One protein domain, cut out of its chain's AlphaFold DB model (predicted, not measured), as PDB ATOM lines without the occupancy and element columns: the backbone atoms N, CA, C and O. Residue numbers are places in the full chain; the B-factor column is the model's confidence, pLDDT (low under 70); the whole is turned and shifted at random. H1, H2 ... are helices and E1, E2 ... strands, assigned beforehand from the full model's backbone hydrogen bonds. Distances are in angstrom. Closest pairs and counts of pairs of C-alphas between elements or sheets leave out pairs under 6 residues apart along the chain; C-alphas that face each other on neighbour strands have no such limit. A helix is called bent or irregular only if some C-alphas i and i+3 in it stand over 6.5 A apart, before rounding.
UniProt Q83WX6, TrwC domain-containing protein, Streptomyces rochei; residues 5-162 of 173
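This is residues 5 to 162 of the 173 residues of the protein "TrwC domain-containing protein" of Streptomyces rochei (UniProt Q83WX6). A long two-stranded ribbon, E1 with E2, runs along one side of an only just elongated model; the long helix H8 folds back from H7 at one end and passes E2, while the helix pair H5 and H6 makes the opposite end. Between these ends H4 sits near the middle, with H1 and H2 loosely around it, and H3 lies off near the last part of H8. The printed part has 158 residues, with eight named helices and two named strands in the order E1, H1 to H6, E2, H7, H8; the sheet, E1 - E2, is antiparallel and the class is mostly helix. It is only just compact, close to loose, with a radius of gyration of the C-alphas of 18.0 A, and it spans 60 by 39 by 26 A.

Find C-alpha 5 at (-46.357, 2.514, 45.835); from there E1, residues 5 to 12, runs 22.7 A. Read on to H1, residues 15 to 22, H2, residues 37 to 44, and H3, residues 54 to 59, which is only just irregular: C-alphas 54 and 57 are 6.6 A apart. Next come H4, residues 69 to 76, H5, residues 85 to 94 and 14.1 A long, and H6, residues 99 to 105. E2, residues 114 to 123, runs 27.2 A, and H7 holds residues 125 to 133. Find C-alpha 136 at (-30.484, 18.954, 54.167), where H8 begins; it runs 36.1 A to C-alpha 160 at (-39.560, -9.511, 33.861).

Start at E1 and E2, antiparallel at 160 degrees, where N 7 and O 120 are 3.0 A apart and N 118 and O 9 2.8 A, both within hydrogen-bond range. The closest C-alphas of E2 and H8 are those of Phe 121 and Ile 150, 7.3 A apart. H7 and H8 form a helical hairpin: they touch, H8 with residues 138 to 143 alone, closest at Trp 131 and Arg 139, C-alphas 4.7 A apart, and run opposite ways at a tilt of 38 degrees, only just steep. H3 is close to H8 but not clearly touching, the C-alphas of Arg 54 and Glu 158 being 7.8 A apart. The closest C-alphas of H4 and E2 are those of Phe 76 and Thr 115, 5.6 A apart. H1 and H2 are each close to H4 but not clearly touching, at Tyr 17 and Phe 76, C-alphas 5.7 A apart, and Leu 37 and Glu 69, 6.3 A. H4 touches H5 about perpendicular at 78 degrees, with C-alphas of Asn 74 and Ala 85 closest at 6.5 A. H5 touches H6 at a steep tilt of 50 degrees, opposite ways, with C-alphas of Glu 89 and Ala 102 closest at 4.6 A. In H2 and H4 to H8 every O i to N i+4 pair is within hydrogen-bond range; in H1 3 of 4 are, and in H3 0 of 2, beside 2 of 3 O i to N i+3 pairs.

The two C-alphas farthest apart are those of Gly 96 and Leu 133, at 59.8 A. The printed part has no cut, and its one long link is H1 to H2, 14 residues. The mean pLDDT of the printed part is 88.4; look for values under 70 at residues 15 to 22 and residue 78.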
ATOM      1  N   THR A   5     -45.194   2.860  46.654       87.56
ATOM      2  CA  THR A   5     -46.357   2.514  45.835       87.56
ATOM      3  C   THR A   5     -46.130   3.036  44.425       87.56
ATOM      4  O   THR A   5     -45.591   4.130  44.255       87.56
ATOM      5  N   VAL A   6     -46.538   2.259  43.421       90.12
ATOM      6  CA  VAL A   6     -46.436   2.647  42.011       90.12
ATOM      7  C   VAL A   6     -47.829   2.706  41.403       90.12
ATOM      8  O   VAL A   6     -48.535   1.698  41.366       90.12
ATOM      9  N   ASP A   7     -48.218   3.875  40.907       90.00
ATOM     10  CA  ASP A   7     -49.421   4.029  40.094       90.00
ATOM     11  C   ASP A   7     -49.062   3.918  38.620       90.00
ATOM     12  O   ASP A   7     -48.087   4.511  38.160       90.00
ATOM     13  N   ILE A   8     -49.875   3.174  37.873       89.88
ATOM     14  CA  ILE A   8     -49.603   2.844  36.476       89.88
ATOM     15  C   ILE A   8     -50.720   3.403  35.600       89.88
ATOM     16  O   ILE A   8     -51.897   3.091  35.805       89.88
ATOM     17  N   LYS A   9     -50.365   4.200  34.588       88.25
ATOM     18  CA  LYS A   9     -51.315   4.743  33.606       88.25
ATOM     19  C   LYS A   9     -50.833   4.501  32.182       88.25
ATOM     20  O   LYS A   9     -49.660   4.627  31.866       88.25
ATOM     21  N   VAL A  10     -51.751   4.181  31.275       88.19
ATOM     22  CA  VAL A  10     -51.414   3.978  29.857       88.19
ATOM     23  C   VAL A  10     -51.367   5.316  29.124       88.19
ATOM     24  O   VAL A  10     -52.353   6.058  29.117       88.19
ATOM     25  N   ILE A  11     -50.265   5.583  28.422       85.44
ATOM     26  CA  ILE A  11     -50.119   6.740  27.540       85.44
ATOM     27  C   ILE A  11     -50.591   6.348  26.142       85.44
ATOM     28  O   ILE A  11     -50.075   5.423  25.511       85.44
ATOM     29  N   ARG A  12     -51.606   7.062  25.652       85.69
ATOM     30  CA  ARG A  12     -52.131   6.896  24.294       85.69
ATOM     31  C   ARG A  12     -51.671   8.039  23.402       85.69
ATOM     32  O   ARG A  12     -51.628   9.187  23.846       85.69
ATOM     33  N   ALA A  13     -51.395   7.722  22.139       81.25
ATOM     34  CA  ALA A  13     -51.072   8.713  21.119       81.25
ATOM     35  C   ALA A  13     -52.161   9.800  21.051       81.25
ATOM     36  O   ALA A  13     -53.358   9.503  21.098       81.25
ATOM     37  N   GLY A  14     -51.754  11.063  20.915       74.56
ATOM     38  CA  GLY A  14     -52.678  12.199  20.821       74.56
ATOM     39  C   GLY A  14     -53.004  12.854  22.172       74.56
ATOM     40  O   GLY A  14     -52.122  13.351  22.856       74.56
ATOM     41  N   GLN A  15     -54.277  12.942  22.564       64.38
ATOM     42  CA  GLN A  15     -54.721  13.853  23.642       64.38
ATOM     43  C   GLN A  15     -53.975  13.694  24.986       64.38
ATOM     44  O   GLN A  15     -53.726  14.691  25.661       64.38
ATOM     45  N   MET A  16     -53.550  12.477  25.343       61.16
ATOM     46  CA  MET A  16     -52.827  12.209  26.594       61.16
ATOM     47  C   MET A  16     -51.423  12.838  26.641       61.16
ATOM     48  O   MET A  16     -51.006  13.296  27.702       61.16
ATOM     49  N   TYR A  17     -50.704  12.953  25.513       67.12
ATOM     50  CA  TYR A  17     -49.371  13.579  25.527       67.12
ATOM     51  C   TYR A  17     -49.455  15.081  25.817       67.12
ATOM     52  O   TYR A  17     -48.580  15.641  26.470       67.12
ATOM     53  N   ARG A  18     -50.524  15.751  25.357       68.00
ATOM     54  CA  ARG A  18     -50.733  17.187  25.605       68.00
ATOM     55  C   ARG A  18     -50.966  17.486  27.080       68.00
ATOM     56  O   ARG A  18     -50.577  18.558  27.529       68.00
ATOM     57  N   TYR A  19     -51.597  16.558  27.794       66.25
ATOM     58  CA  TYR A  19     -51.766  16.618  29.241       66.25
ATOM     59  C   TYR A  19     -50.418  16.444  29.952       66.25
ATOM     60  O   TYR A  19     -49.998  17.333  30.689       66.25
ATOM     61  N   PHE A  20     -49.680  15.383  29.604       67.81
ATOM     62  CA  PHE A  20     -48.351  15.099  30.158       67.81
ATOM     63  C   PHE A  20     -47.395  16.296  30.019       67.81
ATOM     64  O   PHE A  20     -46.710  16.670  30.964       67.81
ATOM     65  N   PHE A  21     -47.419  16.965  28.863       69.44
ATOM     66  CA  PHE A  21     -46.599  18.142  28.569       69.44
ATOM     67  C   PHE A  21     -47.004  19.441  29.268       69.44
ATOM     68  O   PHE A  21     -46.202  20.380  29.311       69.44
ATOM     69  N   ARG A  22     -48.266  19.551  29.693       69.75
ATOM     70  CA  ARG A  22     -48.801  20.769  30.310       69.75
ATOM     71  C   ARG A  22     -48.707  20.747  31.823       69.75
ATOM     72  O   ARG A  22     -48.616  21.830  32.391       69.75
ATOM     73  N   GLU A  23     -48.763  19.561  32.418       70.88
ATOM     74  CA  GLU A  23     -48.880  19.398  33.867       70.88
ATOM     75  C   GLU A  23     -47.784  18.491  34.426       70.88
ATOM     76  O   GLU A  23     -46.910  18.952  35.153       70.88
ATOM     77  N   THR A  24     -47.748  17.222  34.022       76.31
ATOM     78  CA  THR A  24     -46.887  16.216  34.665       76.31
ATOM     79  C   THR A  24     -45.395  16.548  34.592       76.31
ATOM     80  O   THR A  24     -44.697  16.504  35.600       76.31
ATOM     81  N   VAL A  25     -44.890  16.957  33.421       79.88
ATOM     82  CA  VAL A  25     -43.455  17.273  33.245       79.88
ATOM     83  C   VAL A  25     -42.997  18.546  33.966       79.88
ATOM     84  O   VAL A  25     -41.803  18.834  33.968       79.88
ATOM     85  N   VAL A  26     -43.927  19.305  34.554       82.19
ATOM     86  CA  VAL A  26     -43.670  20.507  35.361       82.19
ATOM     87  C   VAL A  26     -44.201  20.347  36.796       82.19
ATOM     88  O   VAL A  26     -44.575  21.330  37.429       82.19
ATOM     89  N   GLY A  27     -44.242  19.110  37.310       77.75
ATOM     90  CA  GLY A  27     -44.578  18.822  38.711       77.75
ATOM     91  C   GLY A  27     -46.033  19.120  39.060       77.75
ATOM     92  O   GLY A  27     -46.306  19.725  40.091       77.75
ATOM     93  N   ASP A  28     -46.953  18.765  38.161       78.12
ATOM     94  CA  ASP A  28     -48.396  19.025  38.267       78.12
ATOM     95  C   ASP A  28     -48.771  20.524  38.323       78.12
ATOM     96  O   ASP A  28     -49.921  20.894  38.571       78.12
ATOM     97  N   GLY A  29     -47.816  21.409  38.023       72.94
ATOM     98  CA  GLY A  29     -48.055  22.828  37.781       72.94
ATOM     99  C   GLY A  29     -48.656  23.084  36.397       72.94
ATOM    100  O   GLY A  29     -48.579  22.263  35.494       72.94
ATOM    101  N   ARG A  30     -49.243  24.262  36.168       79.00
ATOM    102  CA  ARG A  30     -49.767  24.612  34.837       79.00
ATOM    103  C   ARG A  30     -48.696  25.310  33.999       79.00
ATOM    104  O   ARG A  30     -48.442  26.494  34.202       79.00
ATOM    105  N   ARG A  31     -48.142  24.627  32.989       84.31
ATOM    106  CA  ARG A  31     -47.210  25.234  32.020       84.31
ATOM    107  C   ARG A  31     -47.922  26.303  31.171       84.31
ATOM    108  O   ARG A  31     -48.848  25.959  30.421       84.31
ATOM    109  N   PRO A  32     -47.501  27.583  31.214       81.00
ATOM    110  CA  PRO A  32     -48.087  28.614  30.366       81.00
ATOM    111  C   PRO A  32     -47.847  28.311  28.886       81.00
ATOM    112  O   PRO A  32     -46.791  27.800  28.494       81.00
ATOM    113  N   ALA A  33     -48.821  28.650  28.040       80.44
ATOM    114  CA  ALA A  33     -48.705  28.435  26.603       80.44
ATOM    115  C   ALA A  33     -47.448  29.124  26.043       80.44
ATOM    116  O   ALA A  33     -47.152  30.257  26.405       80.44
ATOM    117  N   ARG A  34     -46.746  28.446  25.124       83.69
ATOM    118  CA  ARG A  34     -45.518  28.925  24.450       83.69
ATOM    119  C   ARG A  34     -44.270  29.074  25.335       83.69
ATOM    120  O   ARG A  34     -43.241  29.489  24.820       83.69
ATOM    121  N   THR A  35     -44.314  28.689  26.607       86.06
ATOM    122  CA  THR A  35     -43.104  28.617  27.448       86.06
ATOM    123  C   THR A  35     -42.332  27.348  27.099       86.06
ATOM    124  O   THR A  35     -42.961  26.297  27.167       86.06
ATOM    125  N   PRO A  36     -41.037  27.369  26.731       89.44
ATOM    126  CA  PRO A  36     -40.246  26.152  26.490       89.44
ATOM    127  C   PRO A  36     -40.217  25.212  27.705       89.44
ATOM    128  O   PRO A  36     -40.293  25.683  28.837       89.44
ATOM    129  N   LEU A  37     -40.114  23.893  27.485       87.94
ATOM    130  CA  LEU A  37     -40.219  22.895  28.563       87.94
ATOM    131  C   LEU A  37     -39.201  23.134  29.685       87.94
ATOM    132  O   LEU A  37     -39.595  23.267  30.838       87.94
ATOM    133  N   ARG A  38     -37.922  23.270  29.326       89.12
ATOM    134  CA  ARG A  38     -36.827  23.513  30.272       89.12
ATOM    135  C   ARG A  38     -37.058  24.755  31.139       89.12
ATOM    136  O   ARG A  38     -36.953  24.682  32.356       89.12
ATOM    137  N   ALA A  39     -37.473  25.864  30.528       89.75
ATOM    138  CA  ALA A  39     -37.786  27.089  31.264       89.75
ATOM    139  C   ALA A  39     -38.971  26.903  32.229       89.75
ATOM    140  O   ALA A  39     -38.968  27.451  33.327       89.75
ATOM    141  N   ALA A  40     -39.988  26.128  31.838       88.06
ATOM    142  CA  ALA A  40     -41.132  25.846  32.701       88.06
ATOM    143  C   ALA A  40     -40.767  24.921  33.878       88.06
ATOM    144  O   ALA A  40     -41.278  25.109  34.976       88.06
ATOM    145  N   GLN A  41     -39.871  23.957  33.659       89.44
ATOM    146  CA  GLN A  41     -39.328  23.080  34.700       89.44
ATOM    147  C   GLN A  41     -38.510  23.865  35.728       89.44
ATOM    148  O   GLN A  41     -38.763  23.753  36.925       89.44
ATOM    149  N   GLU A  42     -37.619  24.743  35.261       90.38
ATOM    150  CA  GLU A  42     -36.846  25.648  36.120       90.38
ATOM    151  C   GLU A  42     -37.758  26.558  36.959       90.38
ATOM    152  O   GLU A  42     -37.571  26.671  38.167       90.38
ATOM    153  N   GLN A  43     -38.795  27.147  36.349       88.94
ATOM    154  CA  GLN A  43     -39.786  27.966  37.066       88.94
ATOM    155  C   GLN A  43     -40.569  27.178  38.122       88.94
ATOM    156  O   GLN A  43     -40.929  27.738  39.156       88.94
ATOM    157  N   ALA A  44     -40.844  25.898  37.866       86.50
ATOM    158  CA  ALA A  44     -41.549  25.016  38.790       86.50
ATOM    159  C   ALA A  44     -40.633  24.416  39.874       86.50
ATOM    160  O   ALA A  44     -41.130  23.750  40.778       86.50
ATOM    161  N   GLY A  45     -39.312  24.618  39.789       87.38
ATOM    162  CA  GLY A  45     -38.347  23.955  40.668       87.38
ATOM    163  C   GLY A  45     -38.263  22.441  40.441       87.38
ATOM    164  O   GLY A  45     -37.873  21.704  41.341       87.38
ATOM    165  N   VAL A  46     -38.647  21.971  39.251       86.25
ATOM    166  CA  VAL A  46     -38.665  20.551  38.884       86.25
ATOM    167  C   VAL A  46     -37.429  20.253  38.034       86.25
ATOM    168  O   VAL A  46     -37.183  20.967  37.060       86.25
ATOM    169  N   PRO A  47     -36.633  19.219  38.357       87.62
ATOM    170  CA  PRO A  47     -35.482  18.862  37.542       87.62
ATOM    171  C   PRO A  47     -35.914  18.392  36.148       87.62
ATOM    172  O   PRO A  47     -36.999  17.841  35.951       87.62
ATOM    173  N   ALA A  48     -35.035  18.583  35.166       90.25
ATOM    174  CA  ALA A  48     -35.248  18.042  33.833       90.25
ATOM    175  C   ALA A  48     -35.322  16.505  33.875       90.25
ATOM    176  O   ALA A  48     -34.569  15.851  34.601       90.25
ATOM    177  N   GLY A  49     -36.214  15.933  33.065       90.12
ATOM    178  CA  GLY A  49     -36.319  14.483  32.918       90.12
ATOM    179  C   GLY A  49     -35.050  13.903  32.294       90.12
ATOM    180  O   GLY A  49     -34.380  14.572  31.507       90.12
ATOM    181  N   ARG A  50     -34.734  12.650  32.624       93.25
ATOM    182  CA  ARG A  50     -33.550  11.944  32.119       93.25
ATOM    183  C   ARG A  50     -33.933  10.628  31.459       93.25
ATOM    184  O   ARG A  50     -34.850   9.947  31.909       93.25
ATOM    185  N   TRP A  51     -33.216  10.271  30.401       94.44
ATOM    186  CA  TRP A  51     -33.322   8.967  29.764       94.44
ATOM    187  C   TRP A  51     -32.703   7.890  30.650       94.44
ATOM    188  O   TRP A  51     -31.574   8.030  31.119       94.44
ATOM    189  N   MET A  52     -33.433   6.797  30.860       92.38
ATOM    190  CA  MET A  52     -32.986   5.645  31.647       92.38
ATOM    191  C   MET A  52     -33.324   4.345  30.913       92.38
ATOM    192  O   MET A  52     -34.210   4.326  30.054       92.38
ATOM    193  N   GLY A  53     -32.621   3.270  31.267       90.44
ATOM    194  CA  GLY A  53     -32.920   1.918  30.803       90.44
ATOM    195  C   GLY A  53     -31.965   1.350  29.751       90.44
ATOM    196  O   GLY A  53     -31.214   2.068  29.088       90.44
ATOM    197  N   ARG A  54     -31.991   0.025  29.576       89.12
ATOM    198  CA  ARG A  54     -31.071  -0.698  28.670       89.12
ATOM    199  C   ARG A  54     -31.428  -0.532  27.192       89.12
ATOM    200  O   ARG A  54     -30.563  -0.646  26.326       89.12
ATOM    201  N   GLY A  55     -32.688  -0.212  26.890       88.50
ATOM    202  CA  GLY A  55     -33.171  -0.002  25.520       88.50
ATOM    203  C   GLY A  55     -32.601   1.243  24.825       88.50
ATOM    204  O   GLY A  55     -32.670   1.339  23.600       88.50
ATOM    205  N   LEU A  56     -32.010   2.178  25.577       93.56
ATOM    206  CA  LEU A  56     -31.496   3.448  25.050       93.56
ATOM    207  C   LEU A  56     -30.413   3.266  23.986       93.56
ATOM    208  O   LEU A  56     -30.417   3.980  22.984       93.56
ATOM    209  N   ALA A  57     -29.535   2.273  24.159       91.69
ATOM    210  CA  ALA A  57     -28.452   2.000  23.218       91.69
ATOM    211  C   ALA A  57     -28.979   1.682  21.808       91.69
ATOM    212  O   ALA A  57     -28.399   2.117  20.816       91.69
ATOM    213  N   ALA A  58     -30.121   0.991  21.708       91.12
ATOM    214  CA  ALA A  58     -30.755   0.683  20.426       91.12
ATOM    215  C   ALA A  58     -31.371   1.920  19.744       91.12
ATOM    216  O   ALA A  58     -31.639   1.890  18.544       91.12
ATOM    217  N   LEU A  59     -31.594   2.996  20.502       92.62
ATOM    218  CA  LEU A  59     -32.126   4.279  20.039       92.62
ATOM    219  C   LEU A  59     -31.028   5.343  19.862       92.62
ATOM    220  O   LEU A  59     -31.327   6.488  19.526       92.62
ATOM    221  N   GLY A  60     -29.764   4.995  20.122       93.94
ATOM    222  CA  GLY A  60     -28.653   5.947  20.102       93.94
ATOM    223  C   GLY A  60     -28.750   7.041  21.172       93.94
ATOM    224  O   GLY A  60     -28.159   8.099  20.988       93.94
ATOM    225  N   LEU A  61     -29.498   6.805  22.254       95.31
ATOM    226  CA  LEU A  61     -29.620   7.719  23.394       95.31
ATOM    227  C   LEU A  61     -28.597   7.369  24.474       95.31
ATOM    228  O   LEU A  61     -28.342   6.187  24.732       95.31
ATOM    229  N   ALA A  62     -28.051   8.383  25.143       94.62
ATOM    230  CA  ALA A  62     -27.157   8.158  26.273       94.62
ATOM    231  C   ALA A  62     -27.946   8.017  27.593       94.62
ATOM    232  O   ALA A  62     -28.881   8.786  27.839       94.62
ATOM    233  N   PRO A  63     -27.578   7.078  28.486       93.56
ATOM    234  CA  PRO A  63     -28.120   7.049  29.842       93.56
ATOM    235  C   PRO A  63     -27.880   8.381  30.562       93.56
ATOM    236  O   PRO A  63     -26.783   8.936  30.515       93.56
ATOM    237  N   GLY A  64     -28.911   8.902  31.222       93.12
ATOM    238  CA  GLY A  64     -28.867  10.179  31.931       93.12
ATOM    239  C   GLY A  64     -28.988  11.420  31.040       93.12
ATOM    240  O   GLY A  64     -29.064  12.526  31.588       93.12
ATOM    241  N   GLU A  65     -29.033  11.257  29.709       94.88
ATOM    242  CA  GLU A  65     -29.291  12.346  28.765       94.88
ATOM    243  C   GLU A  65     -30.615  13.023  29.103       94.88
ATOM    244  O   GLU A  65     -31.609  12.376  29.436       94.88
ATOM    245  N   GLU A  66     -30.627  14.344  29.014       94.31
ATOM    246  CA  GLU A  66     -31.833  15.114  29.233       94.31
ATOM    247  C   GLU A  66     -32.911  14.806  28.192       94.31
ATOM    248  O   GLU A  66     -32.683  14.798  26.981       94.31
ATOM    249  N   VAL A  67     -34.130  14.636  28.686       92.88
ATOM    250  CA  VAL A  67     -35.320  14.466  27.869       92.88
ATOM    251  C   VAL A  67     -35.767  15.818  27.320       92.88
ATOM    252  O   VAL A  67     -36.193  16.707  28.056       92.88
ATOM    253  N   THR A  68     -35.747  15.956  25.999       91.25
ATOM    254  CA  THR A  68     -36.175  17.181  25.317       91.25
ATOM    255  C   THR A  68     -37.649  17.144  24.908       91.25
ATOM    256  O   THR A  68     -38.249  16.094  24.661       91.25
ATOM    257  N   GLU A  69     -38.238  18.329  24.727       88.31
ATOM    258  CA  GLU A  69     -39.596  18.476  24.186       88.31
ATOM    259  C   GLU A  69     -39.740  17.874  22.776       88.31
ATOM    260  O   GLU A  69     -40.796  17.346  22.427       88.31
ATOM    261  N   ALA A  70     -38.683  17.901  21.961       90.12
ATOM    262  CA  ALA A  70     -38.697  17.257  20.651       90.12
ATOM    263  C   ALA A  70     -38.779  15.729  20.763       90.12
ATOM    264  O   ALA A  70     -39.637  15.118  20.126       90.12
ATOM    265  N   GLN A  71     -37.962  15.125  21.629       92.19
ATOM    266  CA  GLN A  71     -37.959  13.677  21.843       92.19
ATOM    267  C   GLN A  71     -39.310  13.173  22.368       92.19
ATOM    268  O   GLN A  71     -39.878  12.230  21.814       92.19
ATOM    269  N   LEU A  72     -39.871  13.842  23.382       89.06
ATOM    270  CA  LEU A  72     -41.189  13.501  23.924       89.06
ATOM    271  C   LEU A  72     -42.299  13.652  22.875       89.06
ATOM    272  O   LEU A  72     -43.186  12.802  22.791       89.06
ATOM    273  N   ARG A  73     -42.256  14.707  22.048       88.31
ATOM    274  CA  ARG A  73     -43.210  14.891  20.943       88.31
ATOM    275  C   ARG A  73     -43.098  13.764  19.921       88.31
ATOM    276  O   ARG A  73     -44.128  13.284  19.454       88.31
ATOM    277  N   ASN A  74     -41.889  13.341  19.575       90.31
ATOM    278  CA  ASN A  74     -41.684  12.280  18.595       90.31
ATOM    279  C   ASN A  74     -42.213  10.931  19.107       90.31
ATOM    280  O   ASN A  74     -42.936  10.238  18.387       90.31
ATOM    281  N   LEU A  75     -41.954  10.598  20.371       89.25
ATOM    282  CA  LEU A  75     -42.431   9.357  20.982       89.25
ATOM    283  C   LEU A  75     -43.941   9.349  21.242       89.25
ATOM    284  O   LEU A  75     -44.655   8.457  20.780       89.25
ATOM    285  N   PHE A  76     -44.438  10.337  21.990       85.44
ATOM    286  CA  PHE A  76     -45.804  10.330  22.524       85.44
ATOM    287  C   PHE A  76     -46.808  11.107  21.682       85.44
ATOM    288  O   PHE A  76     -48.014  11.010  21.924       85.44
ATOM    289  N   GLY A  77     -46.330  11.864  20.696       80.62
ATOM    290  CA  GLY A  77     -47.173  12.539  19.726       80.62
ATOM    291  C   GLY A  77     -47.928  11.557  18.835       80.62
ATOM    292  O   GLY A  77     -48.346  10.462  19.220       80.62
ATOM    293  N   GLU A  78     -48.145  11.945  17.589       66.50
ATOM    294  CA  GLU A  78     -48.871  11.085  16.674       66.50
ATOM    295  C   GLU A  78     -47.930  10.009  16.118       66.50
ATOM    296  O   GLU A  78     -47.169  10.266  15.186       66.50
ATOM    297  N   ARG A  79     -48.095   8.774  16.627       71.12
ATOM    298  CA  ARG A  79     -47.749   7.484  15.979       71.12
ATOM    299  C   ARG A  79     -46.480   6.744  16.446       71.12
ATOM    300  O   ARG A  79     -46.136   5.772  15.777       71.12
ATOM    301  N   GLY A  80     -45.847   7.107  17.567       84.06
ATOM    302  CA  GLY A  80     -44.739   6.322  18.146       84.06
ATOM    303  C   GLY A  80     -43.470   6.354  17.291       84.06
ATOM    304  O   GLY A  80     -43.152   5.390  16.593       84.06
ATOM    305  N   ARG A  81     -42.773   7.492  17.292       91.88
ATOM    306  CA  ARG A  81     -41.598   7.736  16.442       91.88
ATOM    307  C   ARG A  81     -40.311   7.716  17.254       91.88
ATOM    308  O   ARG A  81     -40.339   7.830  18.474       91.88
ATOM    309  N   HIS A  82     -39.185   7.583  16.561       94.19
ATOM    310  CA  HIS A  82     -37.865   7.621  17.173       94.19
ATOM    311  C   HIS A  82     -37.659   8.964  17.903       94.19
ATOM    312  O   HIS A  82     -38.033   9.995  17.342       94.19
ATOM    313  N   PRO A  83     -37.051   9.010  19.102       94.56
ATOM    314  CA  PRO A  83     -36.800  10.263  19.829       94.56
ATOM    315  C   PRO A  83     -36.101  11.328  18.964       94.56
ATOM    316  O   PRO A  83     -36.519  12.484  18.922       94.56
ATOM    317  N   TYR A  84     -35.114  10.904  18.170       95.44
ATOM    318  CA  TYR A  84     -34.410  11.729  17.178       95.44
ATOM    319  C   TYR A  84     -35.015  11.727  15.763       95.44
ATOM    320  O   TYR A  84     -34.298  11.966  14.794       95.44
ATOM    321  N   ALA A  85     -36.312  11.445  15.602       94.62
ATOM    322  CA  ALA A  85     -36.937  11.360  14.278       94.62
ATOM    323  C   ALA A  85     -36.714  12.618  13.423       94.62
ATOM    324  O   ALA A  85     -36.372  12.483  12.252       94.62
ATOM    325  N   ASP A  86     -36.811  13.810  14.020       94.50
ATOM    326  CA  ASP A  86     -36.602  15.081  13.312       94.50
ATOM    327  C   ASP A  86     -35.194  15.172  12.682       94.50
ATOM    328  O   ASP A  86     -35.043  15.632  11.551       94.50
ATOM    329  N   TRP A  87     -34.162  14.689  13.386       95.06
ATOM    330  CA  TRP A  87     -32.784  14.661  12.883       95.06
ATOM    331  C   TRP A  87     -32.606  13.613  11.778       95.06
ATOM    332  O   TRP A  87     -32.074  13.931  10.716       95.06
ATOM    333  N   ILE A  88     -33.127  12.399  11.993       95.62
ATOM    334  CA  ILE A  88     -33.095  11.312  11.001       95.62
ATOM    335  C   ILE A  88     -33.763  11.767   9.697       95.62
ATOM    336  O   ILE A  88     -33.259  11.520   8.606       95.62
ATOM    337  N   GLU A  89     -34.903  12.446   9.792       95.50
ATOM    338  CA  GLU A  89     -35.618  12.975   8.632       95.50
ATOM    339  C   GLU A  89     -34.822  14.043   7.892       95.50
ATOM    340  O   GLU A  89     -34.718  13.979   6.666       95.50
ATOM    341  N   ALA A  90     -34.257  15.005   8.624       96.88
ATOM    342  CA  ALA A  90     -33.450  16.067   8.040       96.88
ATOM    343  C   ALA A  90     -32.233  15.500   7.298       96.88
ATOM    344  O   ALA A  90     -31.958  15.901   6.167       96.88
ATOM    345  N   GLU A  91     -31.553  14.518   7.891       97.50
ATOM    346  CA  GLU A  91     -30.425  13.833   7.264       97.50
ATOM    347  C   GLU A  91     -30.850  13.092   5.986       97.50
ATOM    348  O   GLU A  91     -30.212  13.225   4.940       97.50
ATOM    349  N   ARG A  92     -31.972  12.364   6.020       97.50
ATOM    350  CA  ARG A  92     -32.492  11.647   4.843       97.50
ATOM    351  C   ARG A  92     -32.890  12.586   3.710       97.50
ATOM    352  O   ARG A  92     -32.624  12.280   2.550       97.50
ATOM    353  N   LEU A  93     -33.503  13.721   4.035       97.88
ATOM    354  CA  LEU A  93     -33.832  14.756   3.056       97.88
ATOM    355  C   LEU A  93     -32.566  15.359   2.436       97.88
ATOM    356  O   LEU A  93     -32.511  15.529   1.220       97.88
ATOM    357  N   ALA A  94     -31.534  15.622   3.243       97.62
ATOM    358  CA  ALA A  94     -30.244  16.105   2.750       97.62
ATOM    359  C   ALA A  94     -29.554  15.092   1.816       97.62
ATOM    360  O   ALA A  94     -28.853  15.484   0.888       97.62
ATOM    361  N   GLN A  95     -29.807  13.795   2.013       97.31
ATOM    362  CA  GLN A  95     -29.356  12.707   1.136       97.31
ATOM    363  C   GLN A  95     -30.236  12.513  -0.117       97.31
ATOM    364  O   GLN A  95     -30.027  11.567  -0.875       97.31
ATOM    365  N   GLY A  96     -31.223  13.385  -0.354       97.69
ATOM    366  CA  GLY A  96     -32.089  13.352  -1.535       97.69
ATOM    367  C   GLY A  96     -33.259  12.370  -1.452       97.69
ATOM    368  O   GLY A  96     -33.924  12.136  -2.462       97.69
ATOM    369  N   ALA A  97     -33.538  11.796  -0.277       97.62
ATOM    370  CA  ALA A  97     -34.713  10.951  -0.102       97.62
ATOM    371  C   ALA A  97     -35.997  11.778  -0.239       97.62
ATOM    372  O   ALA A  97     -36.050  12.958   0.121       97.62
ATOM    373  N   SER A  98     -37.076  11.152  -0.707       97.94
ATOM    374  CA  SER A  98     -38.375  11.818  -0.714       97.94
ATOM    375  C   SER A  98     -38.864  12.089   0.722       97.94
ATOM    376  O   SER A  98     -38.548  11.324   1.642       97.94
ATOM    377  N   PRO A  99     -39.729  13.100   0.945       96.44
ATOM    378  CA  PRO A  99     -40.309  13.362   2.267       96.44
ATOM    379  C   PRO A  99     -40.992  12.146   2.906       96.44
ATOM    380  O   PRO A  99     -40.973  11.970   4.121       96.44
ATOM    381  N   LYS A 100     -41.570  11.262   2.086       95.00
ATOM    382  CA  LYS A 100     -42.214  10.029   2.552       95.00
ATOM    383  C   LYS A 100     -41.201   9.014   3.085       95.00
ATOM    384  O   LYS A 100     -41.478   8.347   4.083       95.00
ATOM    385  N   GLU A 101     -40.062   8.870   2.416       96.06
ATOM    386  CA  GLU A 101     -38.986   7.965   2.832       96.06
ATOM    387  C   GLU A 101     -38.292   8.479   4.089       96.06
ATOM    388  O   GLU A 101     -38.115   7.708   5.033       96.06
ATOM    389  N   ALA A 102     -37.999   9.782   4.140       95.75
ATOM    390  CA  ALA A 102     -37.461  10.439   5.325       95.75
ATOM    391  C   ALA A 102     -38.380  10.225   6.537       95.75
ATOM    392  O   ALA A 102     -37.951   9.682   7.555       95.75
ATOM    393  N   PHE A 103     -39.677  10.527   6.402       92.69
ATOM    394  CA  PHE A 103     -40.640  10.346   7.491       92.69
ATOM    395  C   PHE A 103     -40.706   8.896   7.992       92.69
ATOM    396  O   PHE A 103     -40.813   8.648   9.199       92.69
ATOM    397  N   LYS A 104     -40.647   7.926   7.064       92.81
ATOM    398  CA  LYS A 104     -40.650   6.491   7.376       92.81
ATOM    399  C   LYS A 104     -39.390   6.071   8.138       92.81
ATOM    400  O   LYS A 104     -39.496   5.204   8.999       92.81
ATOM    401  N   ALA A 105     -38.238   6.682   7.859       93.81
ATOM    402  CA  ALA A 105     -36.989   6.397   8.563       93.81
ATOM    403  C   ALA A 105     -37.053   6.767  10.056       93.81
ATOM    404  O   ALA A 105     -36.434   6.097  10.874       93.81
ATOM    405  N   GLY A 106     -37.852   7.771  10.428       93.44
ATOM    406  CA  GLY A 106     -38.077   8.138  11.828       93.44
ATOM    407  C   GLY A 106     -39.066   7.242  12.593       93.44
ATOM    408  O   GLY A 106     -39.388   7.546  13.738       93.44
ATOM    409  N   ALA A 107     -39.622   6.182  11.998       92.25
ATOM    410  CA  ALA A 107     -40.608   5.321  12.662       92.25
ATOM    411  C   ALA A 107     -39.949   4.176  13.455       92.25
ATOM    412  O   ALA A 107     -39.082   3.487  12.930       92.25
ATOM    413  N   LEU A 108     -40.437   3.891  14.672       90.06
ATOM    414  CA  LEU A 108     -40.000   2.736  15.485       90.06
ATOM    415  C   LEU A 108     -40.696   1.416  15.105       90.06
ATOM    416  O   LEU A 108     -40.552   0.399  15.780       90.06
ATOM    417  N   GLY A 109     -41.484   1.423  14.031       87.25
ATOM    418  CA  GLY A 109     -42.230   0.265  13.554       87.25
ATOM    419  C   GLY A 109     -43.625   0.643  13.074       87.25
ATOM    420  O   GLY A 109     -43.854   1.724  12.524       87.25
ATOM    421  N   ARG A 110     -44.578  -0.277  13.255       85.88
ATOM    422  CA  ARG A 110     -45.987  -0.015  12.939       85.88
ATOM    423  C   ARG A 110     -46.549   1.055  13.872       85.88
ATOM    424  O   ARG A 110     -46.160   1.151  15.029       85.88
ATOM    425  N   ARG A 111     -47.536   1.803  13.383       84.12
ATOM    426  CA  ARG A 111     -48.260   2.773  14.209       84.12
ATOM    427  C   ARG A 111     -48.970   2.051  15.352       84.12
ATOM    428  O   ARG A 111     -49.626   1.034  15.124       84.12
ATOM    429  N   VAL A 112     -48.865   2.613  16.548       83.69
ATOM    430  CA  VAL A 112     -49.496   2.093  17.763       83.69
ATOM    431  C   VAL A 112     -50.389   3.153  18.400       83.69
ATOM    432  O   VAL A 112     -50.132   4.351  18.288       83.69
ATOM    433  N   THR A 113     -51.460   2.707  19.057       85.00
ATOM    434  CA  THR A 113     -52.359   3.585  19.824       85.00
ATOM    435  C   THR A 113     -51.829   3.834  21.232       85.00
ATOM    436  O   THR A 113     -52.022   4.918  21.771       85.00
ATOM    437  N   VAL A 114     -51.163   2.839  21.821       87.75
ATOM    438  CA  VAL A 114     -50.469   2.948  23.107       87.75
ATOM    439  C   VAL A 114     -49.006   3.249  22.822       87.75
ATOM    440  O   VAL A 114     -48.343   2.455  22.159       87.75
ATOM    441  N   THR A 115     -48.537   4.403  23.277       86.88
ATOM    442  CA  THR A 115     -47.174   4.904  23.040       86.88
ATOM    443  C   THR A 115     -46.273   4.751  24.258       86.88
ATOM    444  O   THR A 115     -45.063   4.888  24.130       86.88
ATOM    445  N   GLY A 116     -46.838   4.431  25.422       87.81
ATOM    446  CA  GLY A 116     -46.066   4.120  26.617       87.81
ATOM    447  C   GLY A 116     -46.935   3.853  27.837       87.81
ATOM    448  O   GLY A 116     -48.166   3.779  27.754       87.81
ATOM    449  N   VAL A 117     -46.263   3.724  28.972       87.88
ATOM    450  CA  VAL A 117     -46.851   3.569  30.299       87.88
ATOM    451  C   VAL A 117     -46.170   4.580  31.218       87.88
ATOM    452  O   VAL A 117     -44.956   4.736  31.169       87.88
ATOM    453  N   ASP A 118     -46.975   5.287  31.995       88.00
ATOM    454  CA  ASP A 118     -46.567   6.234  33.024       88.00
ATOM    455  C   ASP A 118     -46.548   5.512  34.375       88.00
ATOM    456  O   ASP A 118     -47.554   4.905  34.763       88.00
ATOM    457  N   PHE A 119     -45.401   5.562  35.050       90.50
ATOM    458  CA  PHE A 119     -45.178   4.995  36.375       90.50
ATOM    459  C   PHE A 119     -44.936   6.139  37.357       90.50
ATOM    460  O   PHE A 119     -43.906   6.810  37.297       90.50
ATOM    461  N   VAL A 120     -45.872   6.344  38.285       89.00
ATOM    462  CA  VAL A 120     -45.744   7.355  39.340       89.00
ATOM    463  C   VAL A 120     -45.330   6.672  40.631       89.00
ATOM    464  O   VAL A 120     -46.103   5.937  41.244       89.00
ATOM    465  N   PHE A 121     -44.099   6.941  41.039       89.56
ATOM    466  CA  PHE A 121     -43.474   6.402  42.234       89.56
ATOM    467  C   PHE A 121     -43.781   7.293  43.438       89.56
ATOM    468  O   PHE A 121     -43.375   8.452  43.471       89.56
ATOM    469  N   ARG A 122     -44.508   6.776  44.437       89.12
ATOM    470  CA  ARG A 122     -44.820   7.525  45.664       89.12
ATOM    471  C   ARG A 122     -44.137   6.914  46.886       89.12
ATOM    472  O   ARG A 122     -44.410   5.746  47.196       89.12
ATOM    473  N   PRO A 123     -43.303   7.677  47.617       88.38
ATOM    474  CA  PRO A 123     -42.758   7.213  48.885       88.38
ATOM    475  C   PRO A 123     -43.875   7.055  49.926       88.38
ATOM    476  O   PRO A 123     -44.961   7.630  49.802       88.38
ATOM    477  N   GLN A 124     -43.610   6.288  50.985       89.44
ATOM    478  CA  GLN A 124     -44.517   6.243  52.132       89.44
ATOM    479  C   GLN A 124     -44.707   7.640  52.752       89.44
ATOM    480  O   GLN A 124     -43.735   8.396  52.839       89.44
ATOM    481  N   PRO A 125     -45.912   7.976  53.256       89.69
ATOM    482  CA  PRO A 125     -46.188   9.303  53.812       89.69
ATOM    483  C   PRO A 125     -45.212   9.738  54.909       89.69
ATOM    484  O   PRO A 125     -44.826  10.899  54.969       89.69
ATOM    485  N   THR A 126     -44.761   8.810  55.754       92.75
ATOM    486  CA  THR A 126     -43.781   9.088  56.814       92.75
ATOM    487  C   THR A 126     -42.415   9.497  56.264       92.75
ATOM    488  O   THR A 126     -41.778  10.381  56.825       92.75
ATOM    489  N   ILE A 127     -41.980   8.908  55.147       91.00
ATOM    490  CA  ILE A 127     -40.730   9.272  54.466       91.00
ATOM    491  C   ILE A 127     -40.863  10.649  53.823       91.00
ATOM    492  O   ILE A 127     -39.947  11.457  53.923       91.00
ATOM    493  N   TYR A 128     -42.019  10.944  53.223       88.94
ATOM    494  CA  TYR A 128     -42.290  12.277  52.689       88.94
ATOM    495  C   TYR A 128     -42.241  13.354  53.784       88.94
ATOM    496  O   TYR A 128     -41.650  14.409  53.576       88.94
ATOM    497  N   LEU A 129     -42.795  13.079  54.972       93.38
ATOM    498  CA  LEU A 129     -42.707  13.997  56.112       93.38
ATOM    499  C   LEU A 129     -41.259  14.221  56.569       93.38
ATOM    500  O   LEU A 129     -40.888  15.358  56.844       93.38
ATOM    501  N   LEU A 130     -40.440  13.165  56.619       92.56
ATOM    502  CA  LEU A 130     -39.014  13.285  56.943       92.56
ATOM    503  C   LEU A 130     -38.248  14.088  55.889       92.56
ATOM    504  O   LEU A 130     -37.416  14.910  56.248       92.56
ATOM    505  N   TRP A 131     -38.548  13.895  54.606       92.50
ATOM    506  CA  TRP A 131     -37.955  14.680  53.521       92.50
ATOM    507  C   TRP A 131     -38.356  16.160  53.593       92.50
ATOM    508  O   TRP A 131     -37.521  17.034  53.388       92.50
ATOM    509  N   ALA A 132     -39.621  16.444  53.915       91.50
ATOM    510  CA  ALA A 132     -40.159  17.803  53.942       91.50
ATOM    511  C   ALA A 132     -39.740  18.614  55.181       91.50
ATOM    512  O   ALA A 132     -39.669  19.839  55.106       91.50
ATOM    513  N   LEU A 133     -39.527  17.953  56.323       95.38
ATOM    514  CA  LEU A 133     -39.250  18.605  57.612       95.38
ATOM    515  C   LEU A 133     -37.832  18.353  58.143       95.38
ATOM    516  O   LEU A 133     -37.451  18.954  59.146       95.38
ATOM    517  N   GLY A 134     -37.086  17.437  57.527       93.50
ATOM    518  CA  GLY A 134     -35.721  17.091  57.912       93.50
ATOM    519  C   GLY A 134     -34.695  18.143  57.503       93.50
ATOM    520  O   GLY A 134     -34.990  19.098  56.782       93.50
ATOM    521  N   ASP A 135     -33.465  17.950  57.972       96.00
ATOM    522  CA  ASP A 135     -32.320  18.733  57.519       96.00
ATOM    523  C   ASP A 135     -31.894  18.358  56.088       96.00
ATOM    524  O   ASP A 135     -32.393  17.410  55.473       96.00
ATOM    525  N   GLU A 136     -30.972  19.146  55.532       95.12
ATOM    526  CA  GLU A 136     -30.484  18.954  54.167       95.12
ATOM    527  C   GLU A 136     -29.845  17.575  53.966       95.12
ATOM    528  O   GLU A 136     -30.093  16.939  52.944       95.12
ATOM    529  N   GLU A 137     -29.082  17.085  54.945       96.38
ATOM    530  CA  GLU A 137     -28.463  15.760  54.884       96.38
ATOM    531  C   GLU A 137     -29.527  14.659  54.781       96.38
ATOM    532  O   GLU A 137     -29.482  13.828  53.872       96.38
ATOM    533  N   THR A 138     -30.540  14.697  55.649       94.31
ATOM    534  CA  THR A 138     -31.664  13.754  55.634       94.31
ATOM    535  C   THR A 138     -32.411  13.809  54.306       94.31
ATOM    536  O   THR A 138     -32.731  12.766  53.728       94.31
ATOM    537  N   ARG A 139     -32.666  15.018  53.793       93.69
ATOM    538  CA  ARG A 139     -33.348  15.227  52.514       93.69
ATOM    539  C   ARG A 139     -32.582  14.570  51.366       93.69
ATOM    540  O   ARG A 139     -33.177  13.800  50.613       93.69
ATOM    541  N   LEU A 140     -31.273  14.809  51.280       92.88
ATOM    542  CA  LEU A 140     -30.406  14.251  50.238       92.88
ATOM    543  C   LEU A 140     -30.311  12.723  50.319       92.88
ATOM    544  O   LEU A 140     -30.351  12.047  49.291       92.88
ATOM    545  N   VAL A 141     -30.238  12.157  51.528       94.00
ATOM    546  CA  VAL A 141     -30.242  10.698  51.721       94.00
ATOM    547  C   VAL A 141     -31.560  10.084  51.247       94.00
ATOM    548  O   VAL A 141     -31.550   9.042  50.590       94.00
ATOM    549  N   ILE A 142     -32.696  10.718  51.551       92.81
ATOM    550  CA  ILE A 142     -34.010  10.240  51.102       92.81
ATOM    551  C   ILE A 142     -34.148  10.356  49.579       92.81
ATOM    552  O   ILE A 142     -34.640   9.414  48.959       92.81
ATOM    553  N   GLU A 143     -33.696  11.457  48.974       90.62
ATOM    554  CA  GLU A 143     -33.691  11.647  47.515       90.62
ATOM    555  C   GLU A 143     -32.871  10.558  46.820       90.62
ATOM    556  O   GLU A 143     -33.403   9.841  45.973       90.62
ATOM    557  N   ALA A 144     -31.629  10.337  47.257       91.12
ATOM    558  CA  ALA A 144     -30.763   9.301  46.696       91.12
ATOM    559  C   ALA A 144     -31.348   7.889  46.874       91.12
ATOM    560  O   ALA A 144     -31.303   7.064  45.959       91.12
ATOM    561  N   ALA A 145     -31.937   7.595  48.038       91.44
ATOM    562  CA  ALA A 145     -32.587   6.311  48.281       91.44
ATOM    563  C   ALA A 145     -33.831   6.114  47.399       91.44
ATOM    564  O   ALA A 145     -34.106   4.993  46.962       91.44
ATOM    565  N   HIS A 146     -34.584   7.185  47.138       90.56
ATOM    566  CA  HIS A 146     -35.745   7.152  46.260       90.56
ATOM    567  C   HIS A 146     -35.338   6.927  44.801       90.56
ATOM    568  O   HIS A 146     -35.888   6.034  44.158       90.56
ATOM    569  N   GLU A 147     -34.332   7.653  44.306       88.88
ATOM    570  CA  GLU A 147     -33.772   7.461  42.963       88.88
ATOM    571  C   GLU A 147     -33.243   6.033  42.774       88.88
ATOM    572  O   GLU A 147     -33.615   5.351  41.817       88.88
ATOM    573  N   TYR A 148     -32.482   5.519  43.745       90.38
ATOM    574  CA  TYR A 148     -31.998   4.138  43.726       90.38
ATOM    575  C   TYR A 148     -33.143   3.114  43.676       90.38
ATOM    576  O   TYR A 148     -33.063   2.111  42.962       90.38
ATOM    577  N   ALA A 149     -34.225   3.341  44.428       90.75
ATOM    578  CA  ALA A 149     -35.385   2.456  44.416       90.75
ATOM    579  C   ALA A 149     -36.104   2.471  43.057       90.75
ATOM    580  O   ALA A 149     -36.526   1.412  42.588       90.75
ATOM    581  N   ILE A 150     -36.218   3.639  42.416       90.12
ATOM    582  CA  ILE A 150     -36.777   3.768  41.064       90.12
ATOM    583  C   ILE A 150     -35.936   2.959  40.073       90.12
ATOM    584  O   ILE A 150     -36.492   2.137  39.348       90.12
ATOM    585  N   GLU A 151     -34.611   3.121  40.084       89.44
ATOM    586  CA  GLU A 151     -33.706   2.378  39.197       89.44
ATOM    587  C   GLU A 151     -33.866   0.863  39.332       89.44
ATOM    588  O   GLU A 151     -34.017   0.167  38.328       89.44
ATOM    589  N   ARG A 152     -33.909   0.345  40.566       90.50
ATOM    590  CA  ARG A 152     -34.090  -1.096  40.812       90.50
ATOM    591  C   ARG A 152     -35.432  -1.617  40.305       90.50
ATOM    592  O   ARG A 152     -35.496  -2.728  39.784       90.50
ATOM    593  N   VAL A 153     -36.506  -0.840  40.454       89.88
ATOM    594  CA  VAL A 153     -37.822  -1.232  39.928       89.88
ATOM    595  C   VAL A 153     -37.823  -1.206  38.403       89.88
ATOM    596  O   VAL A 153     -38.366  -2.122  37.792       89.88
ATOM    597  N   LEU A 154     -37.208  -0.197  37.781       88.88
ATOM    598  CA  LEU A 154     -37.107  -0.122  36.325       88.88
ATOM    599  C   LEU A 154     -36.295  -1.288  35.755       88.88
ATOM    600  O   LEU A 154     -36.748  -1.908  34.799       88.88
ATOM    601  N   GLU A 155     -35.166  -1.651  36.364       89.81
ATOM    602  CA  GLU A 155     -34.398  -2.839  35.964       89.81
ATOM    603  C   GLU A 155     -35.232  -4.117  36.036       89.81
ATOM    604  O   GLU A 155     -35.289  -4.871  35.065       89.81
ATOM    605  N   TRP A 156     -35.951  -4.320  37.143       91.12
ATOM    606  CA  TRP A 156     -36.847  -5.465  37.291       91.12
ATOM    607  C   TRP A 156     -37.958  -5.476  36.227       91.12
ATOM    608  O   TRP A 156     -38.252  -6.521  35.650       91.12
ATOM    609  N   ILE A 157     -38.557  -4.318  35.917       89.50
ATOM    610  CA  ILE A 157     -39.553  -4.190  34.839       89.50
ATOM    611  C   ILE A 157     -38.940  -4.589  33.492       89.50
ATOM    612  O   ILE A 157     -39.596  -5.275  32.701       89.50
ATOM    613  N   GLU A 158     -37.711  -4.165  33.210       88.75
ATOM    614  CA  GLU A 158     -37.037  -4.505  31.960       88.75
ATOM    615  C   GLU A 158     -36.701  -5.998  31.847       88.75
ATOM    616  O   GLU A 158     -36.727  -6.523  30.737       88.75
ATOM    617  N   ASP A 159     -36.387  -6.673  32.956       87.44
ATOM    618  CA  ASP A 159     -36.095  -8.113  32.973       87.44
ATOM    619  C   ASP A 159     -37.365  -8.977  32.885       87.44
ATOM    620  O   ASP A 159     -37.400  -9.952  32.135       87.44
ATOM    621  N   GLU A 160     -38.423  -8.611  33.613       86.69
ATOM    622  CA  GLU A 160     -39.560  -9.511  33.861       86.69
ATOM    623  C   GLU A 160     -40.845  -9.129  33.112       86.69
ATOM    624  O   GLU A 160     -41.702  -9.977  32.847       86.69
ATOM    625  N   VAL A 161     -41.022  -7.847  32.770       82.94
ATOM    626  CA  VAL A 161     -42.305  -7.320  32.264       82.94
ATOM    627  C   VAL A 161     -42.220  -6.864  30.811       82.94
ATOM    628  O   VAL A 161     -43.197  -7.009  30.070       82.94
ATOM    629  N   ALA A 162     -41.075  -6.335  30.374       77.88
ATOM    630  CA  ALA A 162     -40.855  -5.812  29.024       77.88
ATOM    631  C   ALA A 162     -40.724  -6.925  27.958       77.88
ATOM    632  O   ALA A 162     -39.745  -7.014  27.220       77.88
TER     633      ALA A 162